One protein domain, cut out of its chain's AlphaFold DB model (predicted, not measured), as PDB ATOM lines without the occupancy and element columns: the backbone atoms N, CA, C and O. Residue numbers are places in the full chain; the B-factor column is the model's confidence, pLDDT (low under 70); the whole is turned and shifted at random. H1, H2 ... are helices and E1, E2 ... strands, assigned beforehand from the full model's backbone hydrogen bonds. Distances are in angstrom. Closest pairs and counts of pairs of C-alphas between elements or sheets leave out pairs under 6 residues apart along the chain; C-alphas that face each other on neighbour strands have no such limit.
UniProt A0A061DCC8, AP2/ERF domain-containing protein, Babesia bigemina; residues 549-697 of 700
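What this domain is: This is residues 549 to 697 of the 700 residues of the protein "AP2/ERF domain-containing protein" of Babesia bigemina (UniProt A0A061DCC8). One helix, H4, forms the core: it runs along one face of a strongly twisted sheet of three strands, E3, E4 and E5, while the small hairpin of E1 and E2 packs on it elsewhere, mostly through E2, and the short helix H2 packs on its first part. The long helix H1 meets this body with its last turns and sticks out with residues 549 to 558; H5 lies away from the middle, its centre 15.3 A from the mean of the C-alphas, near H2 and apart from H4. The printed part has 149 residues with five named helices and five named strands, in the order H1, E1, E2, H2, E3, E4, E5, H3, H4, H5, and its class is mixed, helices and strands. Both sheets, E1 - E2 and E3 - E4 - E5, are antiparallel. The whole is compact, with a radius of gyration of the C-alphas of 15.6 A and spans of 53 by 40 by 31 A.

How they stand to each other: H1, residues 549 to 571, only just touches H2, residues 601 to 604, with 3 pairs of C-alphas within 8 A, made by residues 566 to 570 of H1 alone; the closest C-alphas, of Val 566 and Leu 604, are 6.1 A apart. E1, residues 577 to 581, and E2, residues 590 to 594, form an antiparallel hairpin at 152 degrees, with N 578 and O 593 within hydrogen-bond range at 2.8 A. H4, residues 657 to 672, touches H2 with its residues 658 to 662 alone; the closest C-alphas, of Leu 603 and Tyr 658, are 5.4 A apart. The closest C-alphas of E2 and H4, of Arg 594 and Tyr 670, are 6.3 A apart. E3, residues 628 to 631, E4, residues 634 to 641, and E5, residues 644 to 651, form a meander, each strand the antiparallel neighbour of the one before. In the hairpin of E3 and E4, at 135 degrees, N 636 and O 629 are within hydrogen-bond range at 2.8 A; in that of E4 and E5, at 160 degrees, so are N 637 and O 648 at 2.9 A. H4 is on this sheet, in two layers, a helix on one face of a sheet; its height over the sheet is 7.8 A. It lies over E4 and E5 and runs along the strands, at 1 degrees to E4 on the local plane. The closest C-alphas of E4 and H4, of Ala 637 and Ala 664, are 4.8 A apart. H3, residues 652 to 655, only grazes the sheet, and it and H4 only just touch, only at the corner, with 3 pairs of C-alphas within 8 A; the closest, of Ala 652 and Ala 660, are 5.8 A apart. H5, residues 681 to 695, is close to H2 but not clearly touching, with the C-alphas of Tyr 602 and Arg 688 6.7 A apart. In H1, H4 and H5 every O i to N i+4 pair is within hydrogen-bond range; H2 and H3 are too short for such a pair.

Where its parts are: H1 begins at C-alpha 549, (87.148, 150.000, 93.608), and runs 33.1 A to C-alpha 571. E1, residues 577 to 581, E2, residues 590 to 594, and H2, residues 601 to 604, follow. E3 is residues 628 to 631; E4, residues 634 to 641, measures 21.7 A, and E5, residues 644 to 651, 23.2 A. After H3, residues 652 to 655, H4 begins at C-alpha 657, (114.307, 154.267, 87.396), and is 23.0 A long. H5, 20.7 A long, ends at C-alpha 695, (116.642, 153.604, 100.617).

The domain as a whole: The two C-alphas farthest apart, of Glu 549 and Gly 643, are 53.6 A apart. Without residues 549 to 558, which stand free, the body spans 43 by 35 by 31 A. The printed part has no cut. The link from H2 to E3, residues 605 to 627, is long. The mean pLDDT of the printed part is 90.5; residues 584 to 588, 674 to 678 and 696 to 697 are under 70.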
ATOM      1  N   GLU A 549      86.842 151.320  93.027       95.31
ATOM      2  CA  GLU A 549      87.148 150.000  93.608       95.31
ATOM      3  C   GLU A 549      87.816 149.060  92.584       95.31
ATOM      4  O   GLU A 549      88.788 148.374  92.910       95.31
ATOM      5  N   ALA A 550      87.362 149.065  91.326       96.19
ATOM      6  CA  ALA A 550      87.979 148.293  90.246       96.19
ATOM      7  C   ALA A 550      89.374 148.818  89.858       96.19
ATOM      8  O   ALA A 550      90.270 148.018  89.576       96.19
ATOM      9  N   ALA A 551      89.586 150.137  89.871       94.75
ATOM     10  CA  ALA A 551      90.886 150.755  89.620       94.75
ATOM     11  C   ALA A 551      91.902 150.412  90.723       94.75
ATOM     12  O   ALA A 551      93.014 149.979  90.416       94.75
ATOM     13  N   ILE A 552      91.500 150.509  91.997       95.12
ATOM     14  CA  ILE A 552      92.321 150.107  93.151       95.12
ATOM     15  C   ILE A 552      92.663 148.615  93.071       95.12
ATOM     16  O   ILE A 552      93.826 148.248  93.230       95.12
ATOM     17  N   LYS A 553      91.691 147.747  92.751       96.50
ATOM     18  CA  LYS A 553      91.957 146.309  92.599       96.50
ATOM     19  C   LYS A 553      92.986 146.027  91.496       96.50
ATOM     20  O   LYS A 553      93.932 145.287  91.745       96.50
ATOM     21  N   ARG A 554      92.850 146.652  90.318       92.88
ATOM     22  CA  ARG A 554      93.826 146.526  89.218       92.88
ATOM     23  C   ARG A 554      95.215 147.046  89.597       92.88
ATOM     24  O   ARG A 554      96.206 146.492  89.139       92.88
ATOM     25  N   MET A 555      95.304 148.094  90.414       88.94
ATOM     26  CA  MET A 555      96.581 148.615  90.912       88.94
ATOM     27  C   MET A 555      97.277 147.609  91.843       88.94
ATOM     28  O   MET A 555      98.466 147.359  91.684       88.94
ATOM     29  N   ILE A 556      96.534 146.983  92.762       92.94
ATOM     30  CA  ILE A 556      97.060 145.929  93.649       92.94
ATOM     31  C   ILE A 556      97.518 144.707  92.834       92.94
ATOM     32  O   ILE A 556      98.594 144.167  93.078       92.94
ATOM     33  N   GLU A 557      96.730 144.305  91.836       92.25
ATOM     34  CA  GLU A 557      97.031 143.192  90.924       92.25
ATOM     35  C   GLU A 557      98.310 143.457  90.104       92.25
ATOM     36  O   GLU A 557      99.220 142.630  90.105       92.25
ATOM     37  N   LEU A 558      98.457 144.656  89.526       87.25
ATOM     38  CA  LEU A 558      99.677 145.084  88.825       87.25
ATOM     39  C   LEU A 558     100.904 145.176  89.744       87.25
ATOM     40  O   LEU A 558     102.008 144.859  89.307       87.25
ATOM     41  N   ASN A 559     100.742 145.596  91.002       89.38
ATOM     42  CA  ASN A 559     101.846 145.611  91.964       89.38
ATOM     43  C   ASN A 559     102.287 144.179  92.322       89.38
ATOM     44  O   ASN A 559     103.484 143.918  92.419       89.38
ATOM     45  N   LYS A 560     101.345 143.231  92.436       92.56
ATOM     46  CA  LYS A 560     101.649 141.807  92.652       92.56
ATOM     47  C   LYS A 560     102.398 141.196  91.463       92.56
ATOM     48  O   LYS A 560     103.457 140.612  91.674       92.56
ATOM     49  N   GLU A 561     101.937 141.426  90.228       91.31
ATOM     50  CA  GLU A 561     102.673 141.036  89.009       91.31
ATOM     51  C   GLU A 561     104.108 141.601  88.999       91.31
ATOM     52  O   GLU A 561     105.048 140.945  88.553       91.31
ATOM     53  N   GLN A 562     104.304 142.831  89.485       90.12
ATOM     54  CA  GLN A 562     105.619 143.471  89.506       90.12
ATOM     55  C   GLN A 562     106.583 142.876  90.531       90.12
ATOM     56  O   GLN A 562     107.786 142.856  90.235       90.12
ATOM     57  N   ILE A 563     106.070 142.415  91.677       92.44
ATOM     58  CA  ILE A 563     106.811 141.702  92.728       92.44
ATOM     59  C   ILE A 563     107.187 140.301  92.236       92.44
ATOM     60  O   ILE A 563     108.366 139.965  92.234       92.44
ATOM     61  N   GLU A 564     106.240 139.540  91.681       94.56
ATOM     62  CA  GLU A 564     106.514 138.221  91.085       94.56
ATOM     63  C   GLU A 564     107.559 138.319  89.958       94.56
ATOM     64  O   GLU A 564     108.493 137.522  89.875       94.56
ATOM     65  N   MET A 565     107.483 139.371  89.133       93.31
ATOM     66  CA  MET A 565     108.501 139.695  88.126       93.31
ATOM     67  C   MET A 565     109.849 140.126  88.743       93.31
ATOM     68  O   MET A 565     110.876 140.025  88.079       93.31
ATOM     69  N   VAL A 566     109.889 140.683  89.962       94.50
ATOM     70  CA  VAL A 566     111.154 140.994  90.667       94.50
ATOM     71  C   VAL A 566     111.785 139.691  91.145       94.50
ATOM     72  O   VAL A 566     112.950 139.431  90.851       94.50
ATOM     73  N   GLU A 567     111.007 138.864  91.837       95.88
ATOM     74  CA  GLU A 567     111.444 137.595  92.418       95.88
ATOM     75  C   GLU A 567     111.942 136.636  91.334       95.88
ATOM     76  O   GLU A 567     113.055 136.123  91.441       95.88
ATOM     77  N   ALA A 568     111.203 136.490  90.229       95.75
ATOM     78  CA  ALA A 568     111.622 135.670  89.096       95.75
ATOM     79  C   ALA A 568     112.924 136.169  88.436       95.75
ATOM     80  O   ALA A 568     113.743 135.358  88.011       95.75
ATOM     81  N   LEU A 569     113.161 137.489  88.376       95.38
ATOM     82  CA  LEU A 569     114.411 138.052  87.845       95.38
ATOM     83  C   LEU A 569     115.606 137.873  88.797       95.38
ATOM     84  O   LEU A 569     116.729 137.719  88.314       95.38
ATOM     85  N   LYS A 570     115.386 137.863  90.119       95.88
ATOM     86  CA  LYS A 570     116.418 137.570  91.132       95.88
ATOM     87  C   LYS A 570     116.762 136.079  91.169       95.88
ATOM     88  O   LYS A 570     117.936 135.723  91.089       95.88
ATOM     89  N   ALA A 571     115.743 135.217  91.213       96.44
ATOM     90  CA  ALA A 571     115.883 133.760  91.225       96.44
ATOM     91  C   ALA A 571     116.594 133.215  89.975       96.44
ATOM     92  O   ALA A 571     117.281 132.197  90.049       96.44
ATOM     93  N   LEU A 572     116.468 133.904  88.835       96.44
ATOM     94  CA  LEU A 572     117.146 133.544  87.596       96.44
ATOM     95  C   LEU A 572     118.678 133.537  87.757       96.44
ATOM     96  O   LEU A 572     119.291 134.494  88.247       96.44
ATOM     97  N   GLU A 573     119.309 132.456  87.305       96.50
ATOM     98  CA  GLU A 573     120.762 132.290  87.358       96.50
ATOM     99  C   GLU A 573     121.499 133.052  86.248       96.50
ATOM    100  O   GLU A 573     120.900 133.507  85.271       96.50
ATOM    101  N   VAL A 574     122.821 133.202  86.395       94.81
ATOM    102  CA  VAL A 574     123.664 133.757  85.324       94.81
ATOM    103  C   VAL A 574     123.639 132.785  84.143       94.81
ATOM    104  O   VAL A 574     123.837 131.588  84.315       94.81
ATOM    105  N   GLY A 575     123.351 133.295  82.947       93.75
ATOM    106  CA  GLY A 575     123.058 132.500  81.752       93.75
ATOM    107  C   GLY A 575     121.563 132.243  81.512       93.75
ATOM    108  O   GLY A 575     121.188 131.978  80.370       93.75
ATOM    109  N   GLY A 576     120.703 132.389  82.526       96.06
ATOM    110  CA  GLY A 576     119.255 132.194  82.405       96.06
ATOM    111  C   GLY A 576     118.574 133.236  81.507       96.06
ATOM    112  O   GLY A 576     119.028 134.376  81.401       96.06
ATOM    113  N   MET A 577     117.478 132.855  80.842       95.69
ATOM    114  CA  MET A 577     116.796 133.695  79.849       95.69
ATOM    115  C   MET A 577     115.876 134.757  80.481       95.69
ATOM    116  O   MET A 577     115.025 134.454  81.314       95.69
ATOM    117  N   MET A 578     116.007 136.010  80.036       94.81
ATOM    118  CA  MET A 578     115.146 137.146  80.387       94.81
ATOM    119  C   MET A 578     114.445 137.687  79.135       94.81
ATOM    120  O   MET A 578     115.109 137.926  78.127       94.81
ATOM    121  N   VAL A 579     113.138 137.971  79.212       94.38
ATOM    122  CA  VAL A 579     112.356 138.506  78.080       94.38
ATOM    123  C   VAL A 579     111.863 139.930  78.373       94.38
ATOM    124  O   VAL A 579     110.802 140.151  78.965       94.38
ATOM    125  N   ILE A 580     112.635 140.935  77.955       93.00
ATOM    126  CA  ILE A 580     112.340 142.348  78.241       93.00
ATOM    127  C   ILE A 580     111.360 142.899  77.199       93.00
ATOM    128  O   ILE A 580     111.664 142.957  76.008       93.00
ATOM    129  N   HIS A 581     110.182 143.330  77.647       88.50
ATOM    130  CA  HIS A 581     109.110 143.817  76.776       88.50
ATOM    131  C   HIS A 581     109.252 145.325  76.501       88.50
ATOM    132  O   HIS A 581     109.367 146.125  77.434       88.50
ATOM    133  N   LYS A 582     109.245 145.730  75.222       83.88
ATOM    134  CA  LYS A 582     109.425 147.129  74.780       83.88
ATOM    135  C   LYS A 582     108.089 147.821  74.468       83.88
ATOM    136  O   LYS A 582     107.089 147.181  74.162       83.88
ATOM    137  N   ARG A 583     108.052 149.159  74.552       72.75
ATOM    138  CA  ARG A 583     106.841 149.972  74.302       72.75
ATOM    139  C   ARG A 583     106.803 150.438  72.841       72.75
ATOM    140  O   ARG A 583     107.541 151.355  72.496       72.75
ATOM    141  N   LYS A 584     105.853 149.897  72.061       59.56
ATOM    142  CA  LYS A 584     105.577 150.200  70.633       59.56
ATOM    143  C   LYS A 584     106.684 149.715  69.661       59.56
ATOM    144  O   LYS A 584     107.814 149.485  70.072       59.56
ATOM    145  N   THR A 585     106.430 149.538  68.360       50.94
ATOM    146  CA  THR A 585     105.168 149.675  67.590       50.94
ATOM    147  C   THR A 585     104.603 148.352  67.064       50.94
ATOM    148  O   THR A 585     103.388 148.254  66.917       50.94
ATOM    149  N   GLN A 586     105.437 147.342  66.799       52.47
ATOM    150  CA  GLN A 586     104.963 145.985  66.499       52.47
ATOM    151  C   GLN A 586     104.547 145.256  67.782       52.47
ATOM    152  O   GLN A 586     105.007 145.585  68.875       52.47
ATOM    153  N   LYS A 587     103.646 144.282  67.634       55.94
ATOM    154  CA  LYS A 587     102.953 143.611  68.743       55.94
ATOM    155  C   LYS A 587     103.868 142.703  69.579       55.94
ATOM    156  O   LYS A 587     103.580 142.477  70.749       55.94
ATOM    157  N   ASP A 588     104.975 142.261  68.982       58.94
ATOM    158  CA  ASP A 588     105.784 141.134  69.455       58.94
ATOM    159  C   ASP A 588     107.275 141.504  69.644       58.94
ATOM    160  O   ASP A 588     108.144 140.636  69.602       58.94
ATOM    161  N   SER A 589     107.611 142.787  69.860       75.81
ATOM    162  CA  SER A 589     108.999 143.264  70.072       75.81
ATOM    163  C   SER A 589     109.554 142.978  71.482       75.81
ATOM    164  O   SER A 589     110.192 143.820  72.126       75.81
ATOM    165  N   ALA A 590     109.317 141.756  71.955       87.81
ATOM    166  CA  ALA A 590     110.024 141.159  73.075       87.81
ATOM    167  C   ALA A 590     111.525 141.057  72.754       87.81
ATOM    168  O   ALA A 590     111.912 140.730  71.634       87.81
ATOM    169  N   MET A 591     112.383 141.354  73.731       90.88
ATOM    170  CA  MET A 591     113.830 141.240  73.579       90.88
ATOM    171  C   MET A 591     114.385 140.205  74.552       90.88
ATOM    172  O   MET A 591     114.465 140.448  75.757       90.88
ATOM    173  N   GLU A 592     114.770 139.063  73.998       94.50
ATOM    174  CA  GLU A 592     115.395 137.960  74.719       94.50
ATOM    175  C   GLU A 592     116.888 138.236  74.927       94.50
ATOM    176  O   GLU A 592     117.621 138.555  73.987       94.50
ATOM    177  N   ILE A 593     117.340 138.115  76.174       94.88
ATOM    178  CA  ILE A 593     118.754 138.143  76.561       94.88
ATOM    179  C   ILE A 593     119.022 137.036  77.580       94.88
ATOM    180  O   ILE A 593     118.092 136.516  78.197       94.88
ATOM    181  N   ARG A 594     120.293 136.719  77.824       95.00
ATOM    182  CA  ARG A 594     120.691 135.955  79.013       95.00
ATOM    183  C   ARG A 594     121.123 136.914  80.120       95.00
ATOM    184  O   ARG A 594     121.801 137.900  79.834       95.00
ATOM    185  N   LYS A 595     120.749 136.626  81.369       95.31
ATOM    186  CA  LYS A 595     121.222 137.351  82.558       95.31
ATOM    187  C   LYS A 595     122.741 137.203  82.637       95.31
ATOM    188  O   LYS A 595     123.243 136.092  82.781       95.31
ATOM    189  N   ALA A 596     123.474 138.298  82.483       93.62
ATOM    190  CA  ALA A 596     124.925 138.276  82.314       93.62
ATOM    191  C   ALA A 596     125.690 138.367  83.645       93.62
ATOM    192  O   ALA A 596     126.853 137.982  83.712       93.62
ATOM    193  N   THR A 597     125.050 138.865  84.704       93.25
ATOM    194  CA  THR A 597     125.622 138.960  86.055       93.25
ATOM    195  C   THR A 597     124.513 139.004  87.116       93.25
ATOM    196  O   THR A 597     123.377 139.360  86.796       93.25
ATOM    197  N   LYS A 598     124.834 138.643  88.366       95.06
ATOM    198  CA  LYS A 598     123.989 138.862  89.559       95.06
ATOM    199  C   LYS A 598     124.398 140.107  90.364       95.06
ATOM    200  O   LYS A 598     123.631 140.547  91.212       95.06
ATOM    201  N   CYS A 599     125.558 140.718  90.092       93.81
ATOM    202  CA  CYS A 599     126.118 141.791  90.932       93.81
ATOM    203  C   CYS A 599     125.245 143.058  90.979       93.81
ATOM    204  O   CYS A 599     125.366 143.839  91.909       93.81
ATOM    205  N   TYR A 600     124.337 143.241  90.013       95.44
ATOM    206  CA  TYR A 600     123.391 144.362  89.957       95.44
ATOM    207  C   TYR A 600     121.955 143.996  90.370       95.44
ATOM    208  O   TYR A 600     121.050 144.814  90.210       95.44
ATOM    209  N   ASP A 601     121.715 142.792  90.905       96.25
ATOM    210  CA  ASP A 601     120.373 142.353  91.324       96.25
ATOM    211  C   ASP A 601     119.787 143.232  92.449       96.25
ATOM    212  O   ASP A 601     118.566 143.327  92.565       96.25
ATOM    213  N   TYR A 602     120.624 143.961  93.201       95.19
ATOM    214  CA  TYR A 602     120.185 144.947  94.202       95.19
ATOM    215  C   TYR A 602     119.362 146.103  93.599       95.19
ATOM    216  O   TYR A 602     118.501 146.676  94.262       95.19
ATOM    217  N   LEU A 603     119.531 146.406  92.305       96.06
ATOM    218  CA  LEU A 603     118.679 147.360  91.578       96.06
ATOM    219  C   LEU A 603     117.226 146.862  91.409       96.06
ATOM    220  O   LEU A 603     116.373 147.610  90.929       96.06
ATOM    221  N   LEU A 604     116.952 145.604  91.775       96.00
ATOM    222  CA  LEU A 604     115.625 144.994  91.863       96.00
ATOM    223  C   LEU A 604     115.102 144.900  93.313       96.00
ATOM    224  O   LEU A 604     113.980 144.434  93.512       96.00
ATOM    225  N   ASP A 605     115.887 145.271  94.330       93.81
ATOM    226  CA  ASP A 605     115.400 145.478  95.706       93.81
ATOM    227  C   ASP A 605     114.764 146.866  95.868       93.81
ATOM    228  O   ASP A 605     113.798 147.026  96.611       93.81
ATOM    229  N   ILE A 606     115.254 147.859  95.120       93.06
ATOM    230  CA  ILE A 606     114.745 149.234  95.157       93.06
ATOM    231  C   ILE A 606     113.295 149.287  94.606       93.06
ATOM    232  O   ILE A 606     113.049 148.787  93.500       93.06
ATOM    233  N   PRO A 607     112.327 149.907  95.319       91.06
ATOM    234  CA  PRO A 607     110.927 149.986  94.888       91.06
ATOM    235  C   PRO A 607     110.732 150.599  93.494       91.06
ATOM    236  O   PRO A 607     111.414 151.548  93.113       91.06
ATOM    237  N   LEU A 608     109.725 150.132  92.741       89.88
ATOM    238  CA  LEU A 608     109.434 150.660  91.394       89.88
ATOM    239  C   LEU A 608     109.083 152.161  91.396       89.88
ATOM    240  O   LEU A 608     109.296 152.854  90.401       89.88
ATOM    241  N   THR A 609     108.523 152.633  92.510       89.06
ATOM    242  CA  THR A 609     108.134 154.023  92.779       89.06
ATOM    243  C   THR A 609     109.276 154.885  93.316       89.06
ATOM    244  O   THR A 609     109.048 156.065  93.564       89.06
ATOM    245  N   ALA A 610     110.479 154.334  93.518       91.19
ATOM    246  CA  ALA A 610     111.645 155.128  93.880       91.19
ATOM    247  C   ALA A 610     112.064 155.994  92.684       91.19
ATOM    248  O   ALA A 610     112.568 155.501  91.667       91.19
ATOM    249  N   GLU A 611     111.821 157.294  92.811       90.88
ATOM    250  CA  GLU A 611     112.404 158.301  91.935       90.88
ATOM    251  C   GLU A 611     113.874 158.552  92.330       90.88
ATOM    252  O   GLU A 611     114.247 158.291  93.479       90.88
ATOM    253  N   PRO A 612     114.725 159.000  91.386       91.19
ATOM    254  CA  PRO A 612     116.105 159.384  91.677       91.19
ATOM    255  C   PRO A 612     116.171 160.437  92.796       91.19
ATOM    256  O   PRO A 612     115.604 161.521  92.661       91.19
ATOM    257  N   ASP A 613     116.868 160.102  93.881       87.25
ATOM    258  CA  ASP A 613     117.079 160.950  95.056       87.25
ATOM    259  C   ASP A 613     117.834 162.251  94.697       87.25
ATOM    260  O   ASP A 613     118.982 162.188  94.240       87.25
ATOM    261  N   PRO A 614     117.249 163.448  94.895       87.44
ATOM    262  CA  PRO A 614     117.921 164.706  94.583       87.44
ATOM    263  C   PRO A 614     119.225 164.930  95.369       87.44
ATOM    264  O   PRO A 614     120.102 165.625  94.851       87.44
ATOM    265  N   GLU A 615     119.405 164.339  96.556       87.81
ATOM    266  CA  GLU A 615     120.618 164.520  97.371       87.81
ATOM    267  C   GLU A 615     121.849 163.828  96.753       87.81
ATOM    268  O   GLU A 615     122.967 164.342  96.843       87.81
ATOM    269  N   LEU A 616     121.651 162.741  95.994       84.88
ATOM    270  CA  LEU A 616     122.703 162.098  95.186       84.88
ATOM    271  C   LEU A 616     123.105 162.904  93.932       84.88
ATOM    272  O   LEU A 616     124.076 162.552  93.246       84.88
ATOM    273  N   GLY A 617     122.372 163.975  93.611       89.12
ATOM    274  CA  GLY A 617     122.674 164.903  92.523       89.12
ATOM    275  C   GLY A 617     122.879 164.203  91.176       89.12
ATOM    276  O   GLY A 617     122.026 163.452  90.702       89.12
ATOM    277  N   GLU A 618     124.030 164.435  90.535       89.56
ATOM    278  CA  GLU A 618     124.357 163.800  89.252       89.56
ATOM    279  C   GLU A 618     124.718 162.306  89.344       89.56
ATOM    280  O   GLU A 618     124.694 161.617  88.321       89.56
ATOM    281  N   GLN A 619     125.132 161.800  90.512       88.75
ATOM    282  CA  GLN A 619     125.847 160.515  90.591       88.75
ATOM    283  C   GLN A 619     124.955 159.331  90.202       88.75
ATOM    284  O   GLN A 619     125.366 158.459  89.441       88.75
ATOM    285  N   GLN A 620     123.693 159.361  90.619       91.25
ATOM    286  CA  GLN A 620     122.670 158.371  90.268       91.25
ATOM    287  C   GLN A 620     122.389 158.219  88.763       91.25
ATOM    288  O   GLN A 620     121.992 157.140  88.323       91.25
ATOM    289  N   PHE A 621     122.602 159.276  87.967       95.06
ATOM    290  CA  PHE A 621     122.422 159.264  86.508       95.06
ATOM    291  C   PHE A 621     123.643 158.695  85.767       95.06
ATOM    292  O   PHE A 621     123.593 158.470  84.555       95.06
ATOM    293  N   LYS A 622     124.730 158.423  86.498       94.88
ATOM    294  CA  LYS A 622     125.931 157.736  86.018       94.88
ATOM    295  C   LYS A 622     125.801 156.233  86.305       94.88
ATOM    296  O   LYS A 622     124.941 155.786  87.068       94.88
ATOM    297  N   CYS A 623     126.599 155.422  85.624       95.25
ATOM    298  CA  CYS A 623     126.611 153.970  85.773       95.25
ATOM    299  C   CYS A 623     128.050 153.480  85.637       95.25
ATOM    300  O   CYS A 623     128.764 153.947  84.751       95.25
ATOM    301  N   LEU A 624     128.459 152.541  86.493       94.38
ATOM    302  CA  LEU A 624     129.801 151.953  86.449       94.38
ATOM    303  C   LEU A 624     130.050 151.154  85.160       94.38
ATOM    304  O   LEU A 624     131.188 151.033  84.722       94.38
ATOM    305  N   VAL A 625     128.994 150.635  84.521       94.50
ATOM    306  CA  VAL A 625     129.087 149.876  83.267       94.50
ATOM    307  C   VAL A 625     129.339 150.814  82.076       94.50
ATOM    308  O   VAL A 625     128.425 151.545  81.676       94.50
ATOM    309  N   PRO A 626     130.515 150.752  81.412       93.75
ATOM    310  CA  PRO A 626     130.807 151.615  80.272       93.75
ATOM    311  C   PRO A 626     129.805 151.383  79.142       93.75
ATOM    312  O   PRO A 626     129.500 150.239  78.803       93.75
ATOM    313  N   GLY A 627     129.299 152.459  78.538       95.12
ATOM    314  CA  GLY A 627     128.304 152.399  77.462       95.12
ATOM    315  C   GLY A 627     126.842 152.299  77.920       95.12
ATOM    316  O   GLY A 627     125.966 152.315  77.048       95.12
ATOM    317  N   VAL A 628     126.568 152.243  79.231       97.56
ATOM    318  CA  VAL A 628     125.239 152.487  79.823       97.56
ATOM    319  C   VAL A 628     125.176 153.914  80.368       97.56
ATOM    320  O   VAL A 628     126.058 154.334  81.109       97.56
ATOM    321  N   TYR A 629     124.135 154.665  80.012       97.50
ATOM    322  CA  TYR A 629     123.954 156.051  80.456       97.50
ATOM    323  C   TYR A 629     122.475 156.434  80.564       97.50
ATOM    324  O   TYR A 629     121.609 155.815  79.941       97.50
ATOM    325  N   TRP A 630     122.179 157.466  81.351       97.81
ATOM    326  CA  TRP A 630     120.855 158.078  81.416       97.81
ATOM    327  C   TRP A 630     120.674 159.130  80.312       97.81
ATOM    328  O   TRP A 630     121.532 159.990  80.119       97.81
ATOM    329  N   ASP A 631     119.538 159.097  79.612       96.75
ATOM    330  CA  ASP A 631     119.069 160.173  78.731       96.75
ATOM    331  C   ASP A 631     117.619 160.523  79.084       96.75
ATOM    332  O   ASP A 631     116.682 159.810  78.707       96.75
ATOM    333  N   LYS A 632     117.458 161.638  79.814       93.56
ATOM    334  CA  LYS A 632     116.220 162.377  80.159       93.56
ATOM    335  C   LYS A 632     115.115 161.606  80.891       93.56
ATOM    336  O   LYS A 632     114.581 162.100  81.877       93.56
ATOM    337  N   ARG A 633     114.680 160.466  80.351       95.31
ATOM    338  CA  ARG A 633     113.550 159.628  80.797       95.31
ATOM    339  C   ARG A 633     113.798 158.122  80.596       95.31
ATOM    340  O   ARG A 633     112.883 157.320  80.827       95.31
ATOM    341  N   SER A 634     114.982 157.736  80.116       97.12
ATOM    342  CA  SER A 634     115.350 156.346  79.835       97.12
ATOM    343  C   SER A 634     116.815 156.063  80.148       97.12
ATOM    344  O   SER A 634     117.684 156.880  79.860       97.12
ATOM    345  N   TRP A 635     117.090 154.857  80.638       98.12
ATOM    346  CA  TRP A 635     118.436 154.291  80.620       98.12
ATOM    347  C   TRP A 635     118.711 153.703  79.236       98.12
ATOM    348  O   TRP A 635     117.875 152.980  78.692       98.12
ATOM    349  N   ILE A 636     119.857 154.033  78.648       97.75
ATOM    350  CA  ILE A 636     120.274 153.579  77.321       97.75
ATOM    351  C   ILE A 636     121.507 152.696  77.468       97.75
ATOM    352  O   ILE A 636     122.533 153.127  77.986       97.75
ATOM    353  N   ALA A 637     121.412 151.469  76.962       97.88
ATOM    354  CA  ALA A 637     122.561 150.621  76.677       97.88
ATOM    355  C   ALA A 637     123.027 150.884  75.242       97.88
ATOM    356  O   ALA A 637     122.206 150.839  74.323       97.88
ATOM    357  N   SER A 638     124.323 151.116  75.033       97.00
ATOM    358  CA  SER A 638     124.922 151.222  73.696       97.00
ATOM    359  C   SER A 638     126.107 150.273  73.523       97.00
ATOM    360  O   SER A 638     126.894 150.047  74.445       97.00
ATOM    361  N   TRP A 639     126.237 149.675  72.342       96.81
ATOM    362  CA  TRP A 639     127.318 148.747  72.006       96.81
ATOM    363  C   TRP A 639     127.691 148.855  70.530       96.81
ATOM    364  O   TRP A 639     127.039 149.571  69.773       96.81
ATOM    365  N   TYR A 640     128.765 148.173  70.143       95.12
ATOM    366  CA  TYR A 640     129.164 148.039  68.748       95.12
ATOM    367  C   TYR A 640     129.018 146.577  68.329       95.12
ATOM    368  O   TYR A 640     129.357 145.681  69.098       95.12
ATOM    369  N   GLU A 641     128.496 146.358  67.130       94.94
ATOM    370  CA  GLU A 641     128.279 145.052  66.504       94.94
ATOM    371  C   GLU A 641     128.677 145.241  65.032       94.94
ATOM    372  O   GLU A 641     128.239 146.204  64.404       94.94
ATOM    373  N   ASP A 642     129.633 144.456  64.528       95.06
ATOM    374  CA  ASP A 642     130.254 144.627  63.198       95.06
ATOM    375  C   ASP A 642     130.712 146.071  62.867       95.06
ATOM    376  O   ASP A 642     130.646 146.543  61.733       95.06
ATOM    377  N   GLY A 643     131.173 146.809  63.885       95.56
ATOM    378  CA  GLY A 643     131.605 148.212  63.777       95.56
ATOM    379  C   GLY A 643     130.469 149.247  63.732       95.56
ATOM    380  O   GLY A 643     130.729 150.447  63.854       95.56
ATOM    381  N   VAL A 644     129.212 148.810  63.629       96.75
ATOM    382  CA  VAL A 644     128.010 149.651  63.705       96.75
ATOM    383  C   VAL A 644     127.638 149.876  65.173       96.75
ATOM    384  O   VAL A 644     127.720 148.958  65.986       96.75
ATOM    385  N   ARG A 645     127.229 151.099  65.545       96.25
ATOM    386  CA  ARG A 645     126.794 151.406  66.919       96.25
ATOM    387  C   ARG A 645     125.300 151.135  67.089       96.25
ATOM    388  O   ARG A 645     124.470 151.792  66.466       96.25
ATOM    389  N   HIS A 646     124.974 150.207  67.980       97.19
ATOM    390  CA  HIS A 646     123.616 149.821  68.346       97.19
ATOM    391  C   HIS A 646     123.229 150.379  69.720       97.19
ATOM    392  O   HIS A 646     124.080 150.671  70.563       97.19
ATOM    393  N   TYR A 647     121.920 150.519  69.941       96.88
ATOM    394  CA  TYR A 647     121.343 151.098  71.151       96.88
ATOM    395  C   TYR A 647     120.079 150.339  71.572       96.88
ATOM    396  O   TYR A 647     119.314 149.863  70.733       96.88
ATOM    397  N   SER A 648     119.804 150.294  72.875       96.44
ATOM    398  CA  SER A 648     118.500 149.905  73.418       96.44
ATOM    399  C   SER A 648     118.154 150.777  74.620       96.44
ATOM    400  O   SER A 648     118.937 150.867  75.562       96.44
ATOM    401  N   SER A 649     116.975 151.396  74.592       96.38
ATOM    402  CA  SER A 649     116.474 152.281  75.643       96.38
ATOM    403  C   SER A 649     115.398 151.610  76.502       96.38
ATOM    404  O   SER A 649     114.542 150.874  76.007       96.38
ATOM    405  N   PHE A 650     115.434 151.895  77.803       96.31
ATOM    406  CA  PHE A 650     114.527 151.372  78.821       96.31
ATOM    407  C   PHE A 650     113.952 152.553  79.596       96.31
ATOM    408  O   PHE A 650     114.668 153.249  80.315       96.31
ATOM    409  N   SER A 651     112.663 152.839  79.404       95.12
ATOM    410  CA  SER A 651     112.055 154.039  79.986       95.12
ATOM    411  C   SER A 651     111.703 153.836  81.457       95.12
ATOM    412  O   SER A 651     110.998 152.883  81.804       95.12
ATOM    413  N   ALA A 652     112.093 154.791  82.305       95.44
ATOM    414  CA  ALA A 652     111.701 154.802  83.715       95.44
ATOM    415  C   ALA A 652     110.169 154.877  83.879       95.44
ATOM    416  O   ALA A 652     109.606 154.190  84.723       95.44
ATOM    417  N   LYS A 653     109.456 155.564  82.967       92.94
ATOM    418  CA  LYS A 653     107.976 155.586  82.912       92.94
ATOM    419  C   LYS A 653     107.343 154.225  82.537       92.94
ATOM    420  O   LYS A 653     106.121 154.124  82.398       92.94
ATOM    421  N   MET A 654     108.134 153.173  82.308       91.38
ATOM    422  CA  MET A 654     107.639 151.793  82.214       91.38
ATOM    423  C   MET A 654     108.183 150.879  83.305       91.38
ATOM    424  O   MET A 654     107.414 150.086  83.835       91.38
ATOM    425  N   HIS A 655     109.477 150.959  83.607       92.56
ATOM    426  CA  HIS A 655     110.135 149.977  84.468       92.56
ATOM    427  C   HIS A 655     110.501 150.520  85.861       92.56
ATOM    428  O   HIS A 655     111.041 149.764  86.654       92.56
ATOM    429  N   GLY A 656     110.243 151.793  86.174       94.94
ATOM    430  CA  GLY A 656     110.904 152.481  87.290       94.94
ATOM    431  C   GLY A 656     112.352 152.848  86.939       94.94
ATOM    432  O   GLY A 656     112.910 152.352  85.954       94.94
ATOM    433  N   PHE A 657     112.968 153.748  87.708       96.44
ATOM    434  CA  PHE A 657     114.307 154.267  87.396       96.44
ATOM    435  C   PHE A 657     115.392 153.180  87.504       96.44
ATOM    436  O   PHE A 657     116.092 152.899  86.527       96.44
ATOM    437  N   TYR A 658     115.476 152.504  88.651       96.50
ATOM    438  CA  TYR A 658     116.531 151.525  88.941       96.50
ATOM    439  C   TYR A 658     116.376 150.206  88.164       96.50
ATOM    440  O   TYR A 658     117.357 149.696  87.622       96.50
ATOM    441  N   ARG A 659     115.149 149.710  87.951       96.44
ATOM    442  CA  ARG A 659     114.904 148.540  87.080       96.44
ATOM    443  C   ARG A 659     115.261 148.820  85.614       96.44
ATOM    444  O   ARG A 659     115.734 147.929  84.915       96.44
ATOM    445  N   ALA A 660     115.054 150.050  85.131       97.19
ATOM    446  CA  ALA A 660     115.503 150.450  83.796       97.19
ATOM    447  C   ALA A 660     117.041 150.478  83.694       97.19
ATOM    448  O   ALA A 660     117.577 150.032  82.677       97.19
ATOM    449  N   LYS A 661     117.744 150.912  84.754       97.81
ATOM    450  CA  LYS A 661     119.211 150.815  84.873       97.81
ATOM    451  C   LYS A 661     119.671 149.353  84.816       97.81
ATOM    452  O   LYS A 661     120.501 149.016  83.977       97.81
ATOM    453  N   TYR A 662     119.050 148.470  85.605       97.62
ATOM    454  CA  TYR A 662     119.289 147.020  85.581       97.62
ATOM    455  C   TYR A 662     119.121 146.419  84.177       97.62
ATOM    456  O   TYR A 662     120.014 145.730  83.686       97.62
ATOM    457  N   PHE A 663     118.013 146.715  83.486       97.50
ATOM    458  CA  PHE A 663     117.794 146.219  82.124       97.50
ATOM    459  C   PHE A 663     118.847 146.743  81.136       97.50
ATOM    460  O   PHE A 663     119.335 145.966  80.319       97.50
ATOM    461  N   ALA A 664     119.263 148.010  81.229       97.69
ATOM    462  CA  ALA A 664     120.345 148.533  80.395       97.69
ATOM    463  C   ALA A 664     121.689 147.824  80.666       97.69
ATOM    464  O   ALA A 664     122.385 147.447  79.721       97.69
ATOM    465  N   ILE A 665     122.024 147.578  81.936       96.81
ATOM    466  CA  ILE A 665     123.240 146.866  82.357       96.81
ATOM    467  C   ILE A 665     123.269 145.430  81.822       96.81
ATOM    468  O   ILE A 665     124.219 145.063  81.127       96.81
ATOM    469  N   GLN A 666     122.220 144.638  82.076       96.06
ATOM    470  CA  GLN A 666     122.151 143.243  81.619       96.06
ATOM    471  C   GLN A 666     122.277 143.145  80.091       96.06
ATOM    472  O   GLN A 666     122.996 142.292  79.578       96.06
ATOM    473  N   VAL A 667     121.644 144.067  79.357       96.25
ATOM    474  CA  VAL A 667     121.693 144.118  77.888       96.25
ATOM    475  C   VAL A 667     123.082 144.483  77.379       96.25
ATOM    476  O   VAL A 667     123.586 143.810  76.480       96.25
ATOM    477  N   ARG A 668     123.730 145.504  77.955       96.00
ATOM    478  CA  ARG A 668     125.100 145.901  77.596       96.00
ATOM    479  C   ARG A 668     126.093 144.763  77.833       96.00
ATOM    480  O   ARG A 668     126.922 144.502  76.965       96.00
ATOM    481  N   MET A 669     125.996 144.082  78.973       94.38
ATOM    482  CA  MET A 669     126.858 142.946  79.309       94.38
ATOM    483  C   MET A 669     126.622 141.765  78.358       94.38
ATOM    484  O   MET A 669     127.559 141.308  77.704       94.38
ATOM    485  N   TYR A 670     125.363 141.351  78.173       94.38
ATOM    486  CA  TYR A 670     124.992 140.263  77.261       94.38
ATOM    487  C   TYR A 670     125.436 140.505  75.808       94.38
ATOM    488  O   TYR A 670     125.920 139.583  75.150       94.38
ATOM    489  N   LYS A 671     125.302 141.740  75.301       95.00
ATOM    490  CA  LYS A 671     125.681 142.092  73.923       95.00
ATOM    491  C   LYS A 671     127.172 142.319  73.696       95.00
ATOM    492  O   LYS A 671     127.580 142.367  72.543       95.00
ATOM    493  N   THR A 672     127.983 142.461  74.745       91.94
ATOM    494  CA  THR A 672     129.436 142.668  74.594       91.94
ATOM    495  C   THR A 672     130.271 141.439  74.919       91.94
ATOM    496  O   THR A 672     131.345 141.308  74.336       91.94
ATOM    497  N   GLN A 673     129.787 140.555  75.804       77.12
ATOM    498  CA  GLN A 673     130.348 139.247  76.206       77.12
ATOM    499  C   GLN A 673     131.768 139.248  76.813       77.12
ATOM    500  O   GLN A 673     132.085 138.372  77.605       77.12
ATOM    501  N   ASN A 674     132.593 140.252  76.515       61.94
ATOM    502  CA  ASN A 674     134.000 140.361  76.904       61.94
ATOM    503  C   ASN A 674     134.239 141.303  78.103       61.94
ATOM    504  O   ASN A 674     135.370 141.442  78.560       61.94
ATOM    505  N   HIS A 675     133.202 141.988  78.603       59.69
ATOM    506  CA  HIS A 675     133.322 142.981  79.683       59.69
ATOM    507  C   HIS A 675     132.996 142.446  81.088       59.69
ATOM    508  O   HIS A 675     133.091 143.202  82.050       59.69
ATOM    509  N   THR A 676     132.662 141.159  81.241       61.06
ATOM    510  CA  THR A 676     132.464 140.533  82.565       61.06
ATOM    511  C   THR A 676     133.714 140.632  83.435       61.06
ATOM    512  O   THR A 676     133.616 140.926  84.618       61.06
ATOM    513  N   ASN A 677     134.895 140.483  82.827       64.38
ATOM    514  CA  ASN A 677     136.198 140.533  83.500       64.38
ATOM    515  C   ASN A 677     136.686 141.975  83.759       64.38
ATOM    516  O   ASN A 677     137.848 142.182  84.094       64.38
ATOM    517  N   LEU A 678     135.825 142.970  83.523       69.62
ATOM    518  CA  LEU A 678     136.104 144.405  83.641       69.62
ATOM    519  C   LEU A 678     135.126 145.094  84.613       69.62
ATOM    520  O   LEU A 678     135.016 146.319  84.627       69.62
ATOM    521  N   LEU A 679     134.393 144.301  85.402       82.81
ATOM    522  CA  LEU A 679     133.605 144.769  86.534       82.81
ATOM    523  C   LEU A 679     134.493 144.855  87.775       82.81
ATOM    524  O   LEU A 679     135.006 143.847  88.252       82.81
ATOM    525  N   ASP A 680     134.639 146.067  88.299       89.69
ATOM    526  CA  ASP A 680     135.168 146.313  89.637       89.69
ATOM    527  C   ASP A 680     134.067 145.989  90.661       89.69
ATOM    528  O   ASP A 680     133.118 146.755  90.839       89.69
ATOM    529  N   GLU A 681     134.155 144.811  91.284       90.06
ATOM    530  CA  GLU A 681     133.169 144.350  92.267       90.06
ATOM    531  C   GLU A 681     133.155 145.218  93.538       90.06
ATOM    532  O   GLU A 681     132.090 145.384  94.133       90.06
ATOM    533  N   GLU A 682     134.279 145.841  93.917       93.31
ATOM    534  CA  GLU A 682     134.344 146.760  95.062       93.31
ATOM    535  C   GLU A 682     133.589 148.061  94.752       93.31
ATOM    536  O   GLU A 682     132.796 148.537  95.568       93.31
ATOM    537  N   ALA A 683     133.754 148.607  93.543       92.81
ATOM    538  CA  ALA A 683     132.987 149.768  93.098       92.81
ATOM    539  C   ALA A 683     131.477 149.476  93.012       92.81
ATOM    540  O   ALA A 683     130.673 150.333  93.385       92.81
ATOM    541  N   VAL A 684     131.080 148.278  92.559       93.38
ATOM    542  CA  VAL A 684     129.664 147.869  92.497       93.38
ATOM    543  C   VAL A 684     129.071 147.684  93.891       93.38
ATOM    544  O   VAL A 684     127.978 148.187  94.149       93.38
ATOM    545  N   GLU A 685     129.785 147.039  94.816       93.12
ATOM    546  CA  GLU A 685     129.321 146.893  96.200       93.12
ATOM    547  C   GLU A 685     129.245 148.253  96.916       93.12
ATOM    548  O   GLU A 685     128.335 148.499  97.705       93.12
ATOM    549  N   LYS A 686     130.123 149.199  96.569       93.62
ATOM    550  CA  LYS A 686     130.049 150.586  97.046       93.62
ATOM    551  C   LYS A 686     128.862 151.360  96.459       93.62
ATOM    552  O   LYS A 686     128.210 152.103  97.191       93.62
ATOM    553  N   GLU A 687     128.534 151.182  95.176       92.88
ATOM    554  CA  GLU A 687     127.296 151.727  94.588       92.88
ATOM    555  C   GLU A 687     126.054 151.119  95.264       92.88
ATOM    556  O   GLU A 687     125.106 151.845  95.573       92.88
ATOM    557  N   ARG A 688     126.076 149.810  95.550       92.94
ATOM    558  CA  ARG A 688     125.037 149.106  96.311       92.94
ATOM    559  C   ARG A 688     124.877 149.672  97.723       92.94
ATOM    560  O   ARG A 688     123.752 150.008  98.086       92.94
ATOM    561  N   GLN A 689     125.956 149.808  98.497       91.69
ATOM    562  CA  GLN A 689     125.891 150.307  99.874       91.69
ATOM    563  C   GLN A 689     125.366 151.744  99.920       91.69
ATOM    564  O   GLN A 689     124.418 151.999 100.652       91.69
ATOM    565  N   ASN A 690     125.865 152.640  99.058       90.12
ATOM    566  CA  ASN A 690     125.355 154.013  98.968       90.12
ATOM    567  C   ASN A 690     123.829 154.048  98.736       90.12
ATOM    568  O   ASN A 690     123.122 154.833  99.361       90.12
ATOM    569  N   LEU A 691     123.301 153.191  97.853       89.19
ATOM    570  CA  LEU A 691     121.859 153.111  97.580       89.19
ATOM    571  C   LEU A 691     121.070 152.454  98.728       89.19
ATOM    572  O   LEU A 691     119.915 152.816  98.952       89.19
ATOM    573  N   ILE A 692     121.679 151.531  99.477       87.81
ATOM    574  CA  ILE A 692     121.106 150.963 100.706       87.81
ATOM    575  C   ILE A 692     121.093 151.996 101.839       87.81
ATOM    576  O   ILE A 692     120.127 152.034 102.589       87.81
ATOM    577  N   ASP A 693     122.078 152.883 101.943       87.81
ATOM    578  CA  ASP A 693     122.077 153.935 102.966       87.81
ATOM    579  C   ASP A 693     120.972 154.984 102.704       87.81
ATOM    580  O   ASP A 693     120.388 155.514 103.651       87.81
ATOM    581  N   CYS A 694     120.621 155.218 101.430       85.25
ATOM    582  CA  CYS A 694     119.547 156.137 101.026       85.25
ATOM    583  C   CYS A 694     118.140 155.514 101.127       85.25
ATOM    584  O   CYS A 694     117.206 156.161 101.595       85.25
ATOM    585  N   TYR A 695     117.964 154.254 100.698       83.19
ATOM    586  CA  TYR A 695     116.642 153.604 100.617       83.19
ATOM    587  C   TYR A 695     116.390 152.518 101.681       83.19
ATOM    588  O   TYR A 695     115.252 152.104 101.883       83.19
ATOM    589  N   GLY A 696     117.415 152.049 102.389       67.12
ATOM    590  CA  GLY A 696     117.331 150.960 103.374       67.12
ATOM    591  C   GLY A 696     116.708 151.343 104.718       67.12
ATOM    592  O   GLY A 696     116.563 150.481 105.579       67.12
ATOM    593  N   GLN A 697     116.311 152.607 104.907       60.22
ATOM    594  CA  GLN A 697     115.538 153.042 106.079       60.22
ATOM    595  C   GLN A 697     114.027 152.781 105.954       60.22
ATOM    596  O   GLN A 697     113.290 153.056 106.900       60.22
TER     597      GLN A 697